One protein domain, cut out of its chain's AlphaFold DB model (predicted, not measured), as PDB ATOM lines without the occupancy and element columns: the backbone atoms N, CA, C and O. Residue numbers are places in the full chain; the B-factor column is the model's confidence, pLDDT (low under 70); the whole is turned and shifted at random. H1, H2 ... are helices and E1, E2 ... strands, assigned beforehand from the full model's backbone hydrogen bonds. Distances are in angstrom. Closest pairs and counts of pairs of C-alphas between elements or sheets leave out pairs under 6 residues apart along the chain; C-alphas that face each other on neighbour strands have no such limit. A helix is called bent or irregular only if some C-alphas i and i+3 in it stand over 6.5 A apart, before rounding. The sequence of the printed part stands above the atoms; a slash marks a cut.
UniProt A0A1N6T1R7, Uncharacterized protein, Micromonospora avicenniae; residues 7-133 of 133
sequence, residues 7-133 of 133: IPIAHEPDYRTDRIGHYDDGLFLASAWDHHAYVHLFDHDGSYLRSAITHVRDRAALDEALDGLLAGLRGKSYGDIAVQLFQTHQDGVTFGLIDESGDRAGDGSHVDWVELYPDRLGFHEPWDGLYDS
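This is residues 7 to 133 of the 133 residues of an uncharacterized protein of Micromonospora avicenniae (UniProt A0A1N6T1R7). Two four-stranded sheets stand partly face to face, their strands crossed, and H1 covers the first sheet on the face away from the second. The short pair E1 and E6 lies beside the two sheets, and the loop of residues 100 to 112 reaches far out from the second sheet. The printed part has 127 residues, with the named elements E1 E2 E3 E4 E5 H1 E6 E7 E8 E9 E10 along the chain, and its class is mostly strand. Both large sheets are antiparallel, in the orders E2 E3 E4 E5 and E7 E8 E9 E10. The whole is compact, with a radius of gyration of the C-alphas of 14.8 A and spans of 46 by 31 by 26 A.

The first sheet holds E2, residues 20 to 23, E3, residues 26 to 33, 23.1 A long, E4, residues 36 to 42, 19.3 A, and E5, residues 48 to 55, 20.9 A. C-alpha 26 is at (83.013, 107.070, 114.165). H1, residues 59 to 71, measures 19.3 A and is irregular: C-alphas 60 and 63 are 7.2 A apart. The second sheet holds E7, residues 86 to 90, 13.7 A, E8, residues 93 to 99, 16.8 A, E9, residues 113 to 117, 12.7 A, and E10, residues 121 to 124, which ends at C-alpha 124 at (88.986, 108.627, 90.767). E1, residues 7 to 9, and E6, residues 81 to 83, are short.

The first sheet is twisted; it is a meander, each strand the antiparallel neighbour of the one before, as is the second. N 31 and O 38 of E3 and E4 are 3.1 A apart, within hydrogen-bond range, as are N 39 and O 52 of E4 and E5, 2.9 A. H1 is on this sheet, making two layers, at a height over the sheet of 8.1 A; it runs along the strands, at 12 degrees to E4 on the local plane. The closest C-alphas of H1 and E4 are those of Leu 66 and Ala 37, 5.2 A apart. In H1, 7 of 9 O i to N i+4 pairs are within hydrogen-bond range. The two sheets form a sandwich, two sheets face to face, their strands at 46 degrees. The closest C-alphas of E5 and E7 are those of Tyr 48 and Phe 86, 6.3 A apart. In the second sheet, N 88 and O 95 of E7 and E8 are 2.8 A apart, and N 98 and O 115 of E8 and E9 3.0 A. E1 and E6 are antiparallel, with N 7 and O 83 2.8 A apart. E6 runs on into E7 at 84 degrees across a break of 2 residues.

The C-alphas farthest apart are those of Arg 74 and Asp 107, 48.2 A. The printed part has no cut. The link from E8 to E9, 13 residues, is long. Mean pLDDT of the printed part is 93.9; residues 103 to 106 and 108 are under 70.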
ATOM      1  N   ILE A   7      83.378 108.624  99.359       98.12
ATOM      2  CA  ILE A   7      84.640 108.320  98.706       98.12
ATOM      3  C   ILE A   7      85.342 107.262  99.559       98.12
ATOM      4  O   ILE A   7      85.626 107.533 100.732       98.12
ATOM      5  N   PRO A   8      85.575 106.052  99.029       98.12
ATOM      6  CA  PRO A   8      86.384 105.068  99.722       98.12
ATOM      7  C   PRO A   8      87.834 105.542  99.784       98.12
ATOM      8  O   PRO A   8      88.323 106.192  98.864       98.12
ATOM      9  N   ILE A   9      88.512 105.207 100.874       98.19
ATOM     10  CA  ILE A   9      89.942 105.430 101.069       98.19
ATOM     11  C   ILE A   9      90.501 104.126 101.628       98.19
ATOM     12  O   ILE A   9      90.140 103.717 102.737       98.19
ATOM     13  N   ALA A  10      91.350 103.466 100.842       98.00
ATOM     14  CA  ALA A  10      91.990 102.224 101.240       98.00
ATOM     15  C   ALA A  10      93.063 102.497 102.300       98.00
ATOM     16  O   ALA A  10      93.836 103.458 102.205       98.00
ATOM     17  N   HIS A  11      93.105 101.642 103.316       97.38
ATOM     18  CA  HIS A  11      94.158 101.654 104.318       97.38
ATOM     19  C   HIS A  11      95.411 101.030 103.732       97.38
ATOM     20  O   HIS A  11      95.411  99.873 103.313       97.38
ATOM     21  N   GLU A  12      96.490 101.803 103.724       95.44
ATOM     22  CA  GLU A  12      97.779 101.349 103.229       95.44
ATOM     23  C   GLU A  12      98.811 101.392 104.360       95.44
ATOM     24  O   GLU A  12      99.342 102.462 104.678       95.44
ATOM     25  N   PRO A  13      99.086 100.242 105.007       93.00
ATOM     26  CA  PRO A  13     100.079 100.160 106.067       93.00
ATOM     27  C   PRO A  13     101.438 100.710 105.621       93.00
ATOM     28  O   PRO A  13     101.907 100.408 104.525       93.00
ATOM     29  N   ASP A  14     102.075 101.479 106.503       90.50
ATOM     30  CA  ASP A  14     103.406 102.068 106.307       90.50
ATOM     31  C   ASP A  14     103.517 103.069 105.133       90.50
ATOM     32  O   ASP A  14     104.625 103.383 104.686       90.50
ATOM     33  N   TYR A  15     102.389 103.603 104.643       92.06
ATOM     34  CA  TYR A  15     102.363 104.600 103.569       92.06
ATOM     35  C   TYR A  15     101.384 105.764 103.834       92.06
ATOM     36  O   TYR A  15     101.148 106.124 104.984       92.06
ATOM     37  N   ARG A  16     100.890 106.457 102.793       91.75
ATOM     38  CA  ARG A  16     100.229 107.778 102.939       91.75
ATOM     39  C   ARG A  16      98.893 107.722 103.688       91.75
ATOM     40  O   ARG A  16      98.491 108.733 104.257       91.75
ATOM     41  N   THR A  17      98.222 106.572 103.690       95.00
ATOM     42  CA  THR A  17      96.955 106.328 104.395       95.00
ATOM     43  C   THR A  17      97.124 105.295 105.515       95.00
ATOM     44  O   THR A  17      96.199 104.557 105.830       95.00
ATOM     45  N   ASP A  18      98.291 105.225 106.160       95.69
ATOM     46  CA  ASP A  18      98.570 104.259 107.235       95.69
ATOM     47  C   ASP A  18      97.764 104.508 108.523       95.69
ATOM     48  O   ASP A  18      97.529 103.588 109.314       95.69
ATOM     49  N   ARG A  19      97.317 105.750 108.732       96.81
ATOM     50  CA  ARG A  19      96.635 106.223 109.946       96.81
ATOM     51  C   ARG A  19      95.180 106.625 109.679       96.81
ATOM     52  O   ARG A  19      94.710 107.663 110.148       96.81
ATOM     53  N   ILE A  20      94.448 105.778 108.957       98.31
ATOM     54  CA  ILE A  20      92.982 105.853 108.825       98.31
ATOM     55  C   ILE A  20      92.296 104.681 109.525       98.31
ATOM     56  O   ILE A  20      92.890 103.613 109.689       98.31
ATOM     57  N   GLY A  21      91.042 104.866 109.931       98.38
ATOM     58  CA  GLY A  21      90.229 103.762 110.427       98.38
ATOM     59  C   GLY A  21      89.023 104.183 111.250       98.38
ATOM     60  O   GLY A  21      88.425 105.237 111.043       98.38
ATOM     61  N   HIS A  22      88.666 103.328 112.203       98.50
ATOM     62  CA  HIS A  22      87.477 103.453 113.042       98.50
ATOM     63  C   HIS A  22      87.867 103.743 114.488       98.50
ATOM     64  O   HIS A  22      88.902 103.273 114.958       98.50
ATOM     65  N   TYR A  23      87.027 104.473 115.210       98.19
ATOM     66  CA  TYR A  23      87.106 104.667 116.657       98.19
ATOM     67  C   TYR A  23      85.693 104.600 117.262       98.19
ATOM     68  O   TYR A  23      84.714 104.523 116.521       98.19
ATOM     69  N   ASP A  24      85.574 104.618 118.592       97.94
ATOM     70  CA  ASP A  24      84.291 104.378 119.280       97.94
ATOM     71  C   ASP A  24      83.134 105.274 118.786       97.94
ATOM     72  O   ASP A  24      82.003 104.796 118.711       97.94
ATOM     73  N   ASP A  25      83.403 106.533 118.412       97.06
ATOM     74  CA  ASP A  25      82.365 107.480 117.972       97.06
ATOM     75  C   ASP A  25      82.306 107.691 116.440       97.06
ATOM     76  O   ASP A  25      81.581 108.582 115.989       97.06
ATOM     77  N   GLY A  26      83.060 106.930 115.629       98.31
ATOM     78  CA  GLY A  26      83.013 107.070 114.165       98.31
ATOM     79  C   GLY A  26      84.281 106.669 113.410       98.31
ATOM     80  O   GLY A  26      84.912 105.655 113.712       98.31
ATOM     81  N   LEU A  27      84.641 107.456 112.393       98.75
ATOM     82  CA  LEU A  27      85.810 107.232 111.532       98.75
ATOM     83  C   LEU A  27      86.852 108.333 111.729       98.75
ATOM     84  O   LEU A  27      86.519 109.463 112.095       98.75
ATOM     85  N   PHE A  28      88.113 108.028 111.441       98.62
ATOM     86  CA  PHE A  28      89.187 109.012 111.467       98.62
ATOM     87  C   PHE A  28      90.129 108.889 110.266       98.62
ATOM     88  O   PHE A  28      90.398 107.794 109.777       98.62
ATOM     89  N   LEU A  29      90.665 110.035 109.841       98.38
ATOM     90  CA  LEU A  29      91.806 110.147 108.933       98.38
ATOM     91  C   LEU A  29      92.851 111.034 109.585       98.38
ATOM     92  O   LEU A  29      92.550 112.178 109.927       98.38
ATOM     93  N   ALA A  30      94.061 110.522 109.762       97.81
ATOM     94  CA  ALA A  30      95.148 111.244 110.398       97.81
ATOM     95  C   ALA A  30      96.383 111.272 109.499       97.81
ATOM     96  O   ALA A  30      96.730 110.272 108.880       97.81
ATOM     97  N   SER A  31      97.052 112.419 109.440       96.31
ATOM     98  CA  SER A  31      98.290 112.593 108.681       96.31
ATOM     99  C   SER A  31      99.046 113.817 109.205       96.31
ATOM    100  O   SER A  31      98.591 114.538 110.102       96.31
ATOM    101  N   ALA A  32     100.241 114.030 108.671       94.62
ATOM    102  CA  ALA A  32     101.047 115.205 108.923       94.62
ATOM    103  C   ALA A  32     101.526 115.792 107.595       94.62
ATOM    104  O   ALA A  32     102.046 115.083 106.736       94.62
ATOM    105  N   TRP A  33     101.393 117.107 107.447       93.50
ATOM    106  CA  TRP A  33     101.825 117.833 106.263       93.50
ATOM    107  C   TRP A  33     102.544 119.120 106.650       93.50
ATOM    108  O   TRP A  33     102.044 119.913 107.449       93.50
ATOM    109  N   ASP A  34     103.725 119.327 106.068       93.50
ATOM    110  CA  ASP A  34     104.623 120.443 106.371       93.50
ATOM    111  C   ASP A  34     104.932 120.584 107.878       93.50
ATOM    112  O   ASP A  34     105.743 119.813 108.396       93.50
ATOM    113  N   HIS A  35     104.289 121.536 108.562       95.12
ATOM    114  CA  HIS A  35     104.374 121.812 110.000       95.12
ATOM    115  C   HIS A  35     103.070 121.497 110.761       95.12
ATOM    116  O   HIS A  35     102.923 121.885 111.919       95.12
ATOM    117  N   HIS A  36     102.119 120.794 110.145       96.25
ATOM    118  CA  HIS A  36     100.804 120.500 110.717       96.25
ATOM    119  C   HIS A  36     100.609 118.998 110.912       96.25
ATOM    120  O   HIS A  36     100.639 118.241 109.947       96.25
ATOM    121  N   ALA A  37     100.337 118.575 112.143       97.12
ATOM    122  CA  ALA A  37      99.751 117.270 112.437       97.12
ATOM    123  C   ALA A  37      98.231 117.425 112.526       97.12
ATOM    124  O   ALA A  37      97.752 118.378 113.148       97.12
ATOM    125  N   TYR A  38      97.465 116.521 111.922       97.38
ATOM    126  CA  TYR A  38      96.016 116.658 111.892       97.38
ATOM    127  C   TYR A  38      95.267 115.328 111.950       97.38
ATOM    128  O   TYR A  38      95.757 114.288 111.522       97.38
ATOM    129  N   VAL A  39      94.044 115.395 112.479       98.19
ATOM    130  CA  VAL A  39      93.061 114.309 112.482       98.19
ATOM    131  C   VAL A  39      91.709 114.870 112.058       98.19
ATOM    132  O   VAL A  39      91.188 115.792 112.689       98.19
ATOM    133  N   HIS A  40      91.127 114.303 111.010       98.50
ATOM    134  CA  HIS A  40      89.737 114.505 110.618       98.50
ATOM    135  C   HIS A  40      88.875 113.426 111.258       98.50
ATOM    136  O   HIS A  40      89.223 112.249 111.209       98.50
ATOM    137  N   LEU A  41      87.767 113.839 111.867       98.56
ATOM    138  CA  LEU A  41      86.803 112.955 112.504       98.56
ATOM    139  C   LEU A  41      85.487 113.007 111.748       98.56
ATOM    140  O   LEU A  41      85.009 114.086 111.385       98.56
ATOM    141  N   PHE A  42      84.897 111.835 111.581       98.69
ATOM    142  CA  PHE A  42      83.631 111.630 110.901       98.69
ATOM    143  C   PHE A  42      82.715 110.798 111.790       98.69
ATOM    144  O   PHE A  42      83.198 110.040 112.632       98.69
ATOM    145  N   ASP A  43      81.405 110.927 111.603       98.56
ATOM    146  CA  ASP A  43      80.453 109.998 112.211       98.56
ATOM    147  C   ASP A  43      80.540 108.604 111.561       98.56
ATOM    148  O   ASP A  43      81.304 108.370 110.620       98.56
ATOM    149  N   HIS A  44      79.748 107.657 112.065       98.00
ATOM    150  CA  HIS A  44      79.690 106.294 111.527       98.00
ATOM    151  C   HIS A  44      79.200 106.216 110.069       98.00
ATOM    152  O   HIS A  44      79.445 105.209 109.411       98.00
ATOM    153  N   ASP A  45      78.535 107.258 109.563       98.00
ATOM    154  CA  ASP A  45      78.033 107.349 108.189       98.00
ATOM    155  C   ASP A  45      79.012 108.093 107.256       98.00
ATOM    156  O   ASP A  45      78.679 108.388 106.101       98.00
ATOM    157  N   GLY A  46      80.212 108.424 107.749       98.19
ATOM    158  CA  GLY A  46      81.250 109.130 107.006       98.19
ATOM    159  C   GLY A  46      81.005 110.631 106.850       98.19
ATOM    160  O   GLY A  46      81.669 111.272 106.036       98.19
ATOM    161  N   SER A  47      80.064 111.223 107.590       98.44
ATOM    162  CA  SER A  47      79.832 112.672 107.572       98.44
ATOM    163  C   SER A  47      80.884 113.387 108.414       98.44
ATOM    164  O   SER A  47      81.164 112.992 109.544       98.44
ATOM    165  N   TYR A  48      81.449 114.471 107.887       98.50
ATOM    166  CA  TYR A  48      82.459 115.254 108.594       98.50
ATOM    167  C   TYR A  48      81.921 115.865 109.894       98.50
ATOM    168  O   TYR A  48      80.898 116.550 109.894       98.50
ATOM    169  N   LEU A  49      82.652 115.659 110.992       98.12
ATOM    170  CA  LEU A  49      82.352 116.247 112.297       98.12
ATOM    171  C   LEU A  49      83.254 117.442 112.589       98.12
ATOM    172  O   LEU A  49      82.773 118.536 112.883       98.12
ATOM    173  N   ARG A  50      84.573 117.222 112.574       97.62
ATOM    174  CA  ARG A  50      85.580 118.248 112.883       97.62
ATOM    175  C   ARG A  50      86.984 117.789 112.517       97.62
ATOM    176  O   ARG A  50      87.248 116.599 112.381       97.62
ATOM    177  N   SER A  51      87.903 118.747 112.484       97.69
ATOM    178  CA  SER A  51      89.342 118.505 112.410       97.69
ATOM    179  C   SER A  51      90.012 118.976 113.694       97.69
ATOM    180  O   SER A  51      89.696 120.052 114.198       97.69
ATOM    181  N   ALA A  52      90.951 118.191 114.208       96.75
ATOM    182  CA  ALA A  52      91.914 118.641 115.201       96.75
ATOM    183  C   ALA A  52      93.261 118.811 114.496       96.75
ATOM    184  O   ALA A  52      93.779 117.847 113.941       96.75
ATOM    185  N   ILE A  53      93.798 120.030 114.480       96.75
ATOM    186  CA  ILE A  53      95.017 120.381 113.743       96.75
ATOM    187  C   ILE A  53      95.969 121.078 114.711       96.75
ATOM    188  O   ILE A  53      95.592 122.035 115.393       96.75
ATOM    189  N   THR A  54      97.202 120.588 114.774       96.38
ATOM    190  CA  THR A  54      98.275 121.108 115.620       96.38
ATOM    191  C   THR A  54      99.432 121.556 114.741       96.38
ATOM    192  O   THR A  54     100.053 120.739 114.065       96.38
ATOM    193  N   HIS A  55      99.740 122.852 114.770       95.56
ATOM    194  CA  HIS A  55     100.930 123.403 114.127       95.56
ATOM    195  C   HIS A  55     102.142 123.301 115.065       95.56
ATOM    196  O   HIS A  55     102.126 123.836 116.179       95.56
ATOM    197  N   VAL A  56     103.227 122.682 114.603       95.75
ATOM    198  CA  VAL A  56     104.492 122.556 115.336       95.75
ATOM    199  C   VAL A  56     105.567 123.450 114.728       95.75
ATOM    200  O   VAL A  56     105.726 123.550 113.516       95.75
ATOM    201  N   ARG A  57     106.359 124.111 115.578       93.81
ATOM    202  CA  ARG A  57     107.483 124.940 115.103       93.81
ATOM    203  C   ARG A  57     108.644 124.098 114.585       93.81
ATOM    204  O   ARG A  57     109.274 124.472 113.605       93.81
ATOM    205  N   ASP A  58     108.922 122.991 115.266       94.31
ATOM    206  CA  ASP A  58     109.951 122.032 114.883       94.31
ATOM    207  C   ASP A  58     109.281 120.806 114.263       94.31
ATOM    208  O   ASP A  58     108.426 120.183 114.893       94.31
ATOM    209  N   ARG A  59     109.674 120.456 113.033       91.94
ATOM    210  CA  ARG A  59     109.133 119.288 112.322       91.94
ATOM    211  C   ARG A  59     109.476 117.978 113.030       91.94
ATOM    212  O   ARG A  59     108.741 117.013 112.870       91.94
ATOM    213  N   ALA A  60     110.526 117.951 113.855       93.06
ATOM    214  CA  ALA A  60     110.846 116.794 114.687       93.06
ATOM    215  C   ALA A  60     109.745 116.464 115.717       93.06
ATOM    216  O   ALA A  60     109.685 115.337 116.194       93.06
ATOM    217  N   ALA A  61     108.863 117.419 116.038       95.31
ATOM    218  CA  ALA A  61     107.741 117.221 116.953       95.31
ATOM    219  C   ALA A  61     106.434 116.792 116.252       95.31
ATOM    220  O   ALA A  61     105.407 116.677 116.918       95.31
ATOM    221  N   LEU A  62     106.431 116.583 114.925       95.31
ATOM    222  CA  LEU A  62     105.218 116.200 114.182       95.31
ATOM    223  C   LEU A  62     104.667 114.850 114.625       95.31
ATOM    224  O   LEU A  62     103.465 114.744 114.856       95.31
ATOM    225  N   ASP A  63     105.536 113.846 114.759       94.06
ATOM    226  CA  ASP A  63     105.112 112.506 115.164       94.06
ATOM    227  C   ASP A  63     104.530 112.525 116.582       94.06
ATOM    228  O   ASP A  63     103.440 112.008 116.797       94.06
ATOM    229  N   GLU A  64     105.176 113.222 117.525       96.38
ATOM    230  CA  GLU A  64     104.650 113.394 118.888       96.38
ATOM    231  C   GLU A  64     103.295 114.118 118.891       96.38
ATOM    232  O   GLU A  64     102.366 113.715 119.596       96.38
ATOM    233  N   ALA A  65     103.154 115.178 118.089       97.12
ATOM    234  CA  ALA A  65     101.898 115.909 117.976       97.12
ATOM    235  C   ALA A  65     100.781 115.024 117.405       97.12
ATOM    236  O   ALA A  65      99.662 115.039 117.919       97.12
ATOM    237  N   LEU A  66     101.077 114.232 116.373       96.44
ATOM    238  CA  LEU A  66     100.111 113.332 115.752       96.44
ATOM    239  C   LEU A  66      99.721 112.176 116.679       96.44
ATOM    240  O   LEU A  66      98.532 111.891 116.829       96.44
ATOM    241  N   ASP A  67     100.692 111.571 117.364       96.56
ATOM    242  CA  ASP A  67     100.452 110.552 118.390       96.56
ATOM    243  C   ASP A  67      99.568 111.102 119.514       96.56
ATOM    244  O   ASP A  67      98.640 110.429 119.969       96.56
ATOM    245  N   GLY A  68      99.792 112.355 119.922       97.38
ATOM    246  CA  GLY A  68      98.951 113.059 120.886       97.38
ATOM    247  C   GLY A  68      97.500 113.209 120.420       97.38
ATOM    248  O   GLY A  68      96.576 112.987 121.206       97.38
ATOM    249  N   LEU A  69      97.279 113.524 119.139       97.06
ATOM    250  CA  LEU A  69      95.933 113.588 118.559       97.06
ATOM    251  C   LEU A  69      95.268 112.199 118.523       97.06
ATOM    252  O   LEU A  69      94.105 112.060 118.911       97.06
ATOM    253  N   LEU A  70      96.008 111.158 118.129       97.38
ATOM    254  CA  LEU A  70      95.520 109.773 118.047       97.38
ATOM    255  C   LEU A  70      95.299 109.112 119.417       97.38
ATOM    256  O   LEU A  70      94.498 108.178 119.543       97.38
ATOM    257  N   ALA A  71      95.992 109.564 120.461       96.06
ATOM    258  CA  ALA A  71      95.802 109.081 121.827       96.06
ATOM    259  C   ALA A  71      94.400 109.407 122.373       96.06
ATOM    260  O   ALA A  71      93.892 108.681 123.229       96.06
ATOM    261  N   GLY A  72      93.752 110.455 121.850       92.31
ATOM    262  CA  GLY A  72      92.381 110.826 122.202       92.31
ATOM    263  C   GLY A  72      91.303 109.896 121.632       92.31
ATOM    264  O   GLY A  72      90.171 109.920 122.116       92.31
ATOM    265  N   LEU A  73      91.633 109.065 120.637       96.62
ATOM    266  CA  LEU A  73      90.678 108.182 119.963       96.62
ATOM    267  C   LEU A  73      90.583 106.834 120.687       96.62
ATOM    268  O   LEU A  73      91.476 105.984 120.600       96.62
ATOM    269  N   ARG A  74      89.488 106.648 121.430       96.44
ATOM    270  CA  ARG A  74      89.197 105.406 122.158       96.44
ATOM    271  C   ARG A  74      88.736 104.318 121.187       96.44
ATOM    272  O   ARG A  74      88.091 104.614 120.187       96.44
ATOM    273  N   GLY A  75      89.140 103.077 121.460       95.88
ATOM    274  CA  GLY A  75      88.772 101.920 120.638       95.88
ATOM    275  C   GLY A  75      89.326 101.932 119.212       95.88
ATOM    276  O   GLY A  75      88.839 101.172 118.383       95.88
ATOM    277  N   LYS A  76      90.326 102.776 118.907       96.94
ATOM    278  CA  LYS A  76      90.800 102.937 117.530       96.94
ATOM    279  C   LYS A  76      91.319 101.633 116.913       96.94
ATOM    280  O   LYS A  76      92.108 100.915 117.531       96.94
ATOM    281  N   SER A  77      90.932 101.386 115.667       97.75
ATOM    282  CA  SER A  77      91.423 100.299 114.818       97.75
ATOM    283  C   SER A  77      91.668 100.814 113.406       97.75
ATOM    284  O   SER A  77      90.804 101.494 112.852       97.75
ATOM    285  N   TYR A  78      92.812 100.465 112.824       98.12
ATOM    286  CA  TYR A  78      93.169 100.875 111.468       98.12
ATOM    287  C   TYR A  78      92.513  99.982 110.414       98.12
ATOM    288  O   TYR A  78      92.368  98.776 110.629       98.12
ATOM    289  N   GLY A  79      92.102 100.582 109.301       98.00
ATOM    290  CA  GLY A  79      91.440  99.892 108.197       98.00
ATOM    291  C   GLY A  79      90.733 100.864 107.259       98.00
ATOM    292  O   GLY A  79      90.694 102.065 107.524       98.00
ATOM    293  N   ASP A  80      90.195 100.330 106.164       98.50
ATOM    294  CA  ASP A  80      89.527 101.116 105.124       98.50
ATOM    295  C   ASP A  80      88.388 101.962 105.700       98.50
ATOM    296  O   ASP A  80      87.672 101.537 106.614       98.50
ATOM    297  N   ILE A  81      88.190 103.150 105.131       98.50
ATOM    298  CA  ILE A  81      87.079 104.042 105.473       98.50
ATOM    299  C   ILE A  81      86.366 104.507 104.205       98.50
ATOM    300  O   ILE A  81      86.909 104.439 103.104       98.50
ATOM    301  N   ALA A  82      85.149 105.024 104.357       98.50
ATOM    302  CA  ALA A  82      84.459 105.741 103.294       98.50
ATOM    303  C   ALA A  82      83.819 107.002 103.876       98.50
ATOM    304  O   ALA A  82      83.061 106.922 104.844       98.50
ATOM    305  N   VAL A  83      84.141 108.165 103.310       98.56
ATOM    306  CA  VAL A  83      83.758 109.467 103.880       98.56
ATOM    307  C   VAL A  83      83.134 110.378 102.835       98.56
ATOM    308  O   VAL A  83      83.389 110.254 101.639       98.56
ATOM    309  N   GLN A  84      82.293 111.302 103.283       98.44
ATOM    310  CA  GLN A  84      81.759 112.357 102.432       98.44
ATOM    311  C   GLN A  84      82.837 113.403 102.153       98.44
ATOM    312  O   GLN A  84      83.773 113.582 102.937       98.44
ATOM    313  N   LEU A  85      82.663 114.135 101.053       98.25
ATOM    314  CA  LEU A  85      83.462 115.322 100.775       98.25
ATOM    315  C   LEU A  85      83.348 116.315 101.933       98.25
ATOM    316  O   LEU A  85      82.278 116.514 102.516       98.25
ATOM    317  N   PHE A  86      84.462 116.953 102.258       98.31
ATOM    318  CA  PHE A  86      84.534 117.925 103.337       98.31
ATOM    319  C   PHE A  86      85.669 118.902 103.080       98.31
ATOM    320  O   PHE A  86      86.638 118.591 102.391       98.31
ATOM    321  N   GLN A  87      85.563 120.083 103.673       97.94
ATOM    322  CA  GLN A  87      86.588 121.104 103.553       97.94
ATOM    323  C   GLN A  87      86.622 121.954 104.817       97.94
ATOM    324  O   GLN A  87      85.595 122.424 105.306       97.94
ATOM    325  N   THR A  88      87.825 122.186 105.322       96.62
ATOM    326  CA  THR A  88      88.107 123.159 106.369       96.62
ATOM    327  C   THR A  88      89.415 123.886 106.068       96.62
ATOM    328  O   THR A  88      90.209 123.455 105.232       96.62
ATOM    329  N   HIS A  89      89.637 125.010 106.742       95.81
ATOM    330  CA  HIS A  89      90.830 125.826 106.560       95.81
ATOM    331  C   HIS A  89      91.425 126.181 107.916       95.81
ATOM    332  O   HIS A  89      90.697 126.572 108.831       95.81
ATOM    333  N   GLN A  90      92.746 126.094 108.029       92.38
ATOM    334  CA  GLN A  90      93.479 126.539 109.209       92.38
ATOM    335  C   GLN A  90      94.833 127.104 108.788       92.38
ATOM    336  O   GLN A  90      95.495 126.538 107.927       92.38
ATOM    337  N   ASP A  91      95.207 128.254 109.352       89.62
ATOM    338  CA  ASP A  91      96.481 128.935 109.075       89.62
ATOM    339  C   ASP A  91      96.750 129.182 107.572       89.62
ATOM    340  O   ASP A  91      97.886 129.210 107.111       89.62
ATOM    341  N   GLY A  92      95.680 129.386 106.790       91.62
ATOM    342  CA  GLY A  92      95.751 129.588 105.337       91.62
ATOM    343  C   GLY A  92      95.945 128.307 104.518       91.62
ATOM    344  O   GLY A  92      96.045 128.387 103.298       91.62
ATOM    345  N   VAL A  93      95.966 127.141 105.167       95.50
ATOM    346  CA  VAL A  93      96.078 125.820 104.539       95.50
ATOM    347  C   VAL A  93      94.693 125.181 104.428       95.50
ATOM    348  O   VAL A  93      93.897 125.213 105.372       95.50
ATOM    349  N   THR A  94      94.404 124.599 103.264       97.56
ATOM    350  CA  THR A  94      93.184 123.825 103.009       97.56
ATOM    351  C   THR A  94      93.383 122.380 103.448       97.56
ATOM    352  O   THR A  94      94.348 121.737 103.041       97.56
ATOM    353  N   PHE A  95      92.437 121.865 104.231       97.94
ATOM    354  CA  PHE A  95      92.357 120.457 104.606       97.94
ATOM    355  C   PHE A  95      90.991 119.926 104.201       97.94
ATOM    356  O   PHE A  95      89.964 120.481 104.606       97.94
ATOM    357  N   GLY A  96      90.949 118.871 103.403       97.50
ATOM    358  CA  GLY A  96      89.676 118.395 102.890       97.50
ATOM    359  C   GLY A  96      89.805 117.358 101.803       97.50
ATOM    360  O   GLY A  96      90.852 117.227 101.181       97.50
ATOM    361  N   LEU A  97      88.702 116.668 101.562       98.00
ATOM    362  CA  LEU A  97      88.509 115.800 100.417       98.00
ATOM    363  C   LEU A  97      87.560 116.530  99.465       98.00
ATOM    364  O   LEU A  97      86.375 116.687  99.777       98.00
ATOM    365  N   ILE A  98      88.112 117.070  98.379       97.25
ATOM    366  CA  ILE A  98      87.463 118.098  97.557       97.25
ATOM    367  C   ILE A  98      87.233 117.564  96.149       97.25
ATOM    368  O   ILE A  98      88.145 117.010  95.540       97.25
ATOM    369  N   ASP A  99      86.016 117.756  95.644       94.94
ATOM    370  CA  ASP A  99      85.688 117.500  94.244       94.94
ATOM    371  C   ASP A  99      86.407 118.513  93.348       94.94
ATOM    372  O   ASP A  99      86.151 119.718  93.379       94.94
ATOM    373  N   GLU A 100      87.336 117.984  92.573       92.38
ATOM    374  CA  GLU A 100      88.214 118.667  91.635       92.38
ATOM    375  C   GLU A 100      87.922 118.168  90.201       92.38
ATOM    376  O   GLU A 100      88.750 118.296  89.290       92.38
ATOM    377  N   SER A 101      86.739 117.584  89.986       88.12
ATOM    378  CA  SER A 101      86.301 117.073  88.692       88.12
ATOM    379  C   SER A 101      86.188 118.196  87.666       88.12
ATOM    380  O   SER A 101      85.799 119.329  87.963       88.12
ATOM    381  N   GLY A 102      86.515 117.886  86.417       79.88
ATOM    382  CA  GLY A 102      86.488 118.868  85.340       79.88
ATOM    383  C   GLY A 102      87.224 118.396  84.097       79.88
ATOM    384  O   GLY A 102      87.597 117.229  83.976       79.88
ATOM    385  N   ASP A 103      87.474 119.331  83.184       64.06
ATOM    386  CA  ASP A 103      88.194 119.092  81.926       64.06
ATOM    387  C   ASP A 103      89.716 119.038  82.180       64.06
ATOM    388  O   ASP A 103      90.501 119.801  81.615       64.06
ATOM    389  N   ARG A 104      90.139 118.178  83.118       62.31
ATOM    390  CA  ARG A 104      91.549 117.976  83.496       62.31
ATOM    391  C   ARG A 104      92.324 117.212  82.422       62.31
ATOM    392  O   ARG A 104      93.543 117.359  82.329       62.31
ATOM    393  N   ALA A 105      91.647 116.423  81.595       61.12
ATOM    394  CA  ALA A 105      92.289 115.771  80.474       61.12
ATOM    395  C   ALA A 105      92.461 116.788  79.340       61.12
ATOM    396  O   ALA A 105      91.496 117.346  78.820       61.12
ATOM    397  N   GLY A 106      93.705 117.042  78.931       58.78
ATOM    398  CA  GLY A 106      94.026 117.983  77.848       58.78
ATOM    399  C   GLY A 106      93.417 117.636  76.478       58.78
ATOM    400  O   GLY A 106      93.662 118.351  75.510       58.78
ATOM    401  N   ASP A 107      92.647 116.550  76.385       71.50
ATOM    402  CA  ASP A 107      91.858 116.124  75.231       71.50
ATOM    403  C   ASP A 107      90.373 116.544  75.297       71.50
ATOM    404  O   ASP A 107      89.610 116.239  74.380       71.50
ATOM    405  N   GLY A 108      89.966 117.271  76.345       65.06
ATOM    406  CA  GLY A 108      88.588 117.714  76.552       65.06
ATOM    407  C   GLY A 108      87.670 116.649  77.155       65.06
ATOM    408  O   GLY A 108      86.452 116.828  77.126       65.06
ATOM    409  N   SER A 109      88.214 115.544  77.675       71.06
ATOM    410  CA  SER A 109      87.438 114.599  78.475       71.06
ATOM    411  C   SER A 109      87.262 115.086  79.918       71.06
ATOM    412  O   SER A 109      88.163 115.660  80.536       71.06
ATOM    413  N   HIS A 110      86.054 114.867  80.441       77.25
ATOM    414  CA  HIS A 110      85.732 115.106  81.840       77.25
ATOM    415  C   HIS A 110      86.305 113.966  82.676       77.25
ATOM    416  O   HIS A 110      86.018 112.799  82.401       77.25
ATOM    417  N   VAL A 111      87.094 114.306  83.688       82.06
ATOM    418  CA  VAL A 111      87.616 113.343  84.656       82.06
ATOM    419  C   VAL A 111      86.948 113.633  85.987       82.06
ATOM    420  O   VAL A 111      87.112 114.732  86.524       82.06
ATOM    421  N   ASP A 112      86.197 112.657  86.497       90.31
ATOM    422  CA  ASP A 112      85.703 112.694  87.868       90.31
ATOM    423  C   ASP A 112      86.901 112.471  88.811       90.31
ATOM    424  O   ASP A 112      87.555 111.426  88.760       90.31
ATOM    425  N   TRP A 113      87.229 113.469  89.630       92.44
ATOM    426  CA  TRP A 113      88.458 113.510  90.420       92.44
ATOM    427  C   TRP A 113      88.213 114.164  91.771       92.44
ATOM    428  O   TRP A 113      87.692 115.274  91.855       92.44
ATOM    429  N   VAL A 114      88.643 113.501  92.835       96.19
ATOM    430  CA  VAL A 114      88.559 114.018  94.197       96.19
ATOM    431  C   VAL A 114      89.958 114.060  94.793       96.19
ATOM    432  O   VAL A 114      90.638 113.043  94.837       96.19
ATOM    433  N   GLU A 115      90.398 115.220  95.273       96.75
ATOM    434  CA  GLU A 115      91.756 115.406  95.801       96.75
ATOM    435  C   GLU A 115      91.721 115.606  97.324       96.75
ATOM    436  O   GLU A 115      90.971 116.435  97.851       96.75
ATOM    437  N   LEU A 116      92.532 114.828  98.047       97.44
ATOM    438  CA  LEU A 116      92.748 114.970  99.483       97.44
ATOM    439  C   LEU A 116      93.842 116.006  99.734       97.44
ATOM    440  O   LEU A 116      95.028 115.746  99.541       97.44
ATOM    441  N   TYR A 117      93.443 117.173 100.216       97.38
ATOM    442  CA  TYR A 117      94.335 118.234 100.652       97.38
ATOM    443  C   TYR A 117      94.670 118.116 102.143       97.38
ATOM    444  O   TYR A 117      93.794 117.774 102.944       97.38
ATOM    445  N   PRO A 118      95.901 118.476 102.541       95.94
ATOM    446  CA  PRO A 118      96.963 119.065 101.711       95.94
ATOM    447  C   PRO A 118      97.886 118.035 101.028       95.94
ATOM    448  O   PRO A 118      98.808 118.419 100.310       95.94
ATOM    449  N   ASP A 119      97.653 116.739 101.242       93.00
ATOM    450  CA  ASP A 119      98.527 115.650 100.792       93.00
ATOM    451  C   ASP A 119      98.533 115.393  99.277       93.00
ATOM    452  O   ASP A 119      99.437 114.718  98.783       93.00
ATOM    453  N   ARG A 120      97.571 115.979  98.558       94.62
ATOM    454  CA  ARG A 120      97.371 115.884  97.107       94.62
ATOM    455  C   ARG A 120      97.200 114.452  96.604       94.62
ATOM    456  O   ARG A 120      97.693 114.113  95.535       94.62
ATOM    457  N   LEU A 121      96.504 113.622  97.381       95.69
ATOM    458  CA  LEU A 121      96.149 112.266  96.957       95.69
ATOM    459  C   LEU A 121      94.868 112.321  96.130       95.69
ATOM    460  O   LEU A 121      93.850 112.821  96.611       95.69
ATOM    461  N   GLY A 122      94.928 111.846  94.895       95.19
ATOM    462  CA  GLY A 122      93.817 111.874  93.956       95.19
ATOM    463  C   GLY A 122      93.054 110.562  93.900       95.19
ATOM    464  O   GLY A 122      93.645 109.528  93.618       95.19
ATOM    465  N   PHE A 123      91.745 110.615  94.108       95.88
ATOM    466  CA  PHE A 123      90.819 109.493  94.005       95.88
ATOM    467  C   PHE A 123      89.939 109.680  92.774       95.88
ATOM    468  O   PHE A 123      89.415 110.771  92.529       95.88
ATOM    469  N   HIS A 124      89.756 108.612  92.008       93.81
ATOM    470  CA  HIS A 124      88.986 108.627  90.767       93.81
ATOM    471  C   HIS A 124      88.351 107.263  90.505       93.81
ATOM    472  O   HIS A 124      88.417 106.353  91.338       93.81
ATOM    473  N   GLU A 125      87.683 107.122  89.361       91.44
ATOM    474  CA  GLU A 125      87.121 105.841  88.943       91.44
ATOM    475  C   GLU A 125      88.189 104.729  88.920       91.44
ATOM    476  O   GLU A 125      89.253 104.908  88.338       91.44
ATOM    477  N   PRO A 126      87.907 103.540  89.477       93.88
ATOM    478  CA  PRO A 126      86.579 102.982  89.735       93.88
ATOM    479  C   PRO A 126      86.003 103.279  91.130       93.88
ATOM    480  O   PRO A 126      84.996 102.667  91.488       93.88
ATOM    481  N   TRP A 127      86.596 104.203  91.895       95.00
ATOM    482  CA  TRP A 127      86.255 104.463  93.297       95.00
ATOM    483  C   TRP A 127      86.449 103.214  94.164       95.00
ATOM    484  O   TRP A 127      85.549 102.791  94.885       95.00
ATOM    485  N   ASP A 128      87.619 102.591  94.067       95.50
ATOM    486  CA  ASP A 128      88.022 101.424  94.866       95.50
ATOM    487  C   ASP A 128      88.850 101.798  96.109       95.50
ATOM    488  O   ASP A 128      89.249 100.930  96.881       95.50
ATOM    489  N   GLY A 129      89.064 103.096  96.324       95.25
ATOM    490  CA  GLY A 129      89.807 103.650  97.450       95.25
ATOM    491  C   GLY A 129      91.309 103.743  97.228       95.25
ATOM    492  O   GLY A 129      92.007 104.247  98.109       95.25
ATOM    493  N   LEU A 130      91.797 103.308  96.065       95.50
ATOM    494  CA  LEU A 130      93.157 103.582  95.626       95.50
ATOM    495  C   LEU A 130      93.288 105.047  95.204       95.50
ATOM    496  O   LEU A 130      92.306 105.706  94.850       95.50
ATOM    497  N   TYR A 131      94.514 105.551  95.259       93.75
ATOM    498  CA  TYR A 131      94.820 106.935  94.939       93.75
ATOM    499  C   TYR A 131      96.087 107.059  94.098       93.75
ATOM    500  O   TYR A 131      96.980 106.213  94.157       93.75
ATOM    501  N   ASP A 132      96.168 108.172  93.377       92.00
ATOM    502  CA  ASP A 132      97.364 108.634  92.680       92.00
ATOM    503  C   ASP A 132      98.035 109.770  93.476       92.00
ATOM    504  O   ASP A 132      97.354 110.586  94.105       92.00
ATOM    505  N   SER A 133      99.373 109.832  93.458       85.25
ATOM    506  CA  SER A 133     100.190 110.826  94.187       85.25
ATOM    507  C   SER A 133     101.298 111.432  93.337       85.25
ATOM    508  O   SER A 133     101.900 110.650  92.564       85.25
TER     509      SER A 133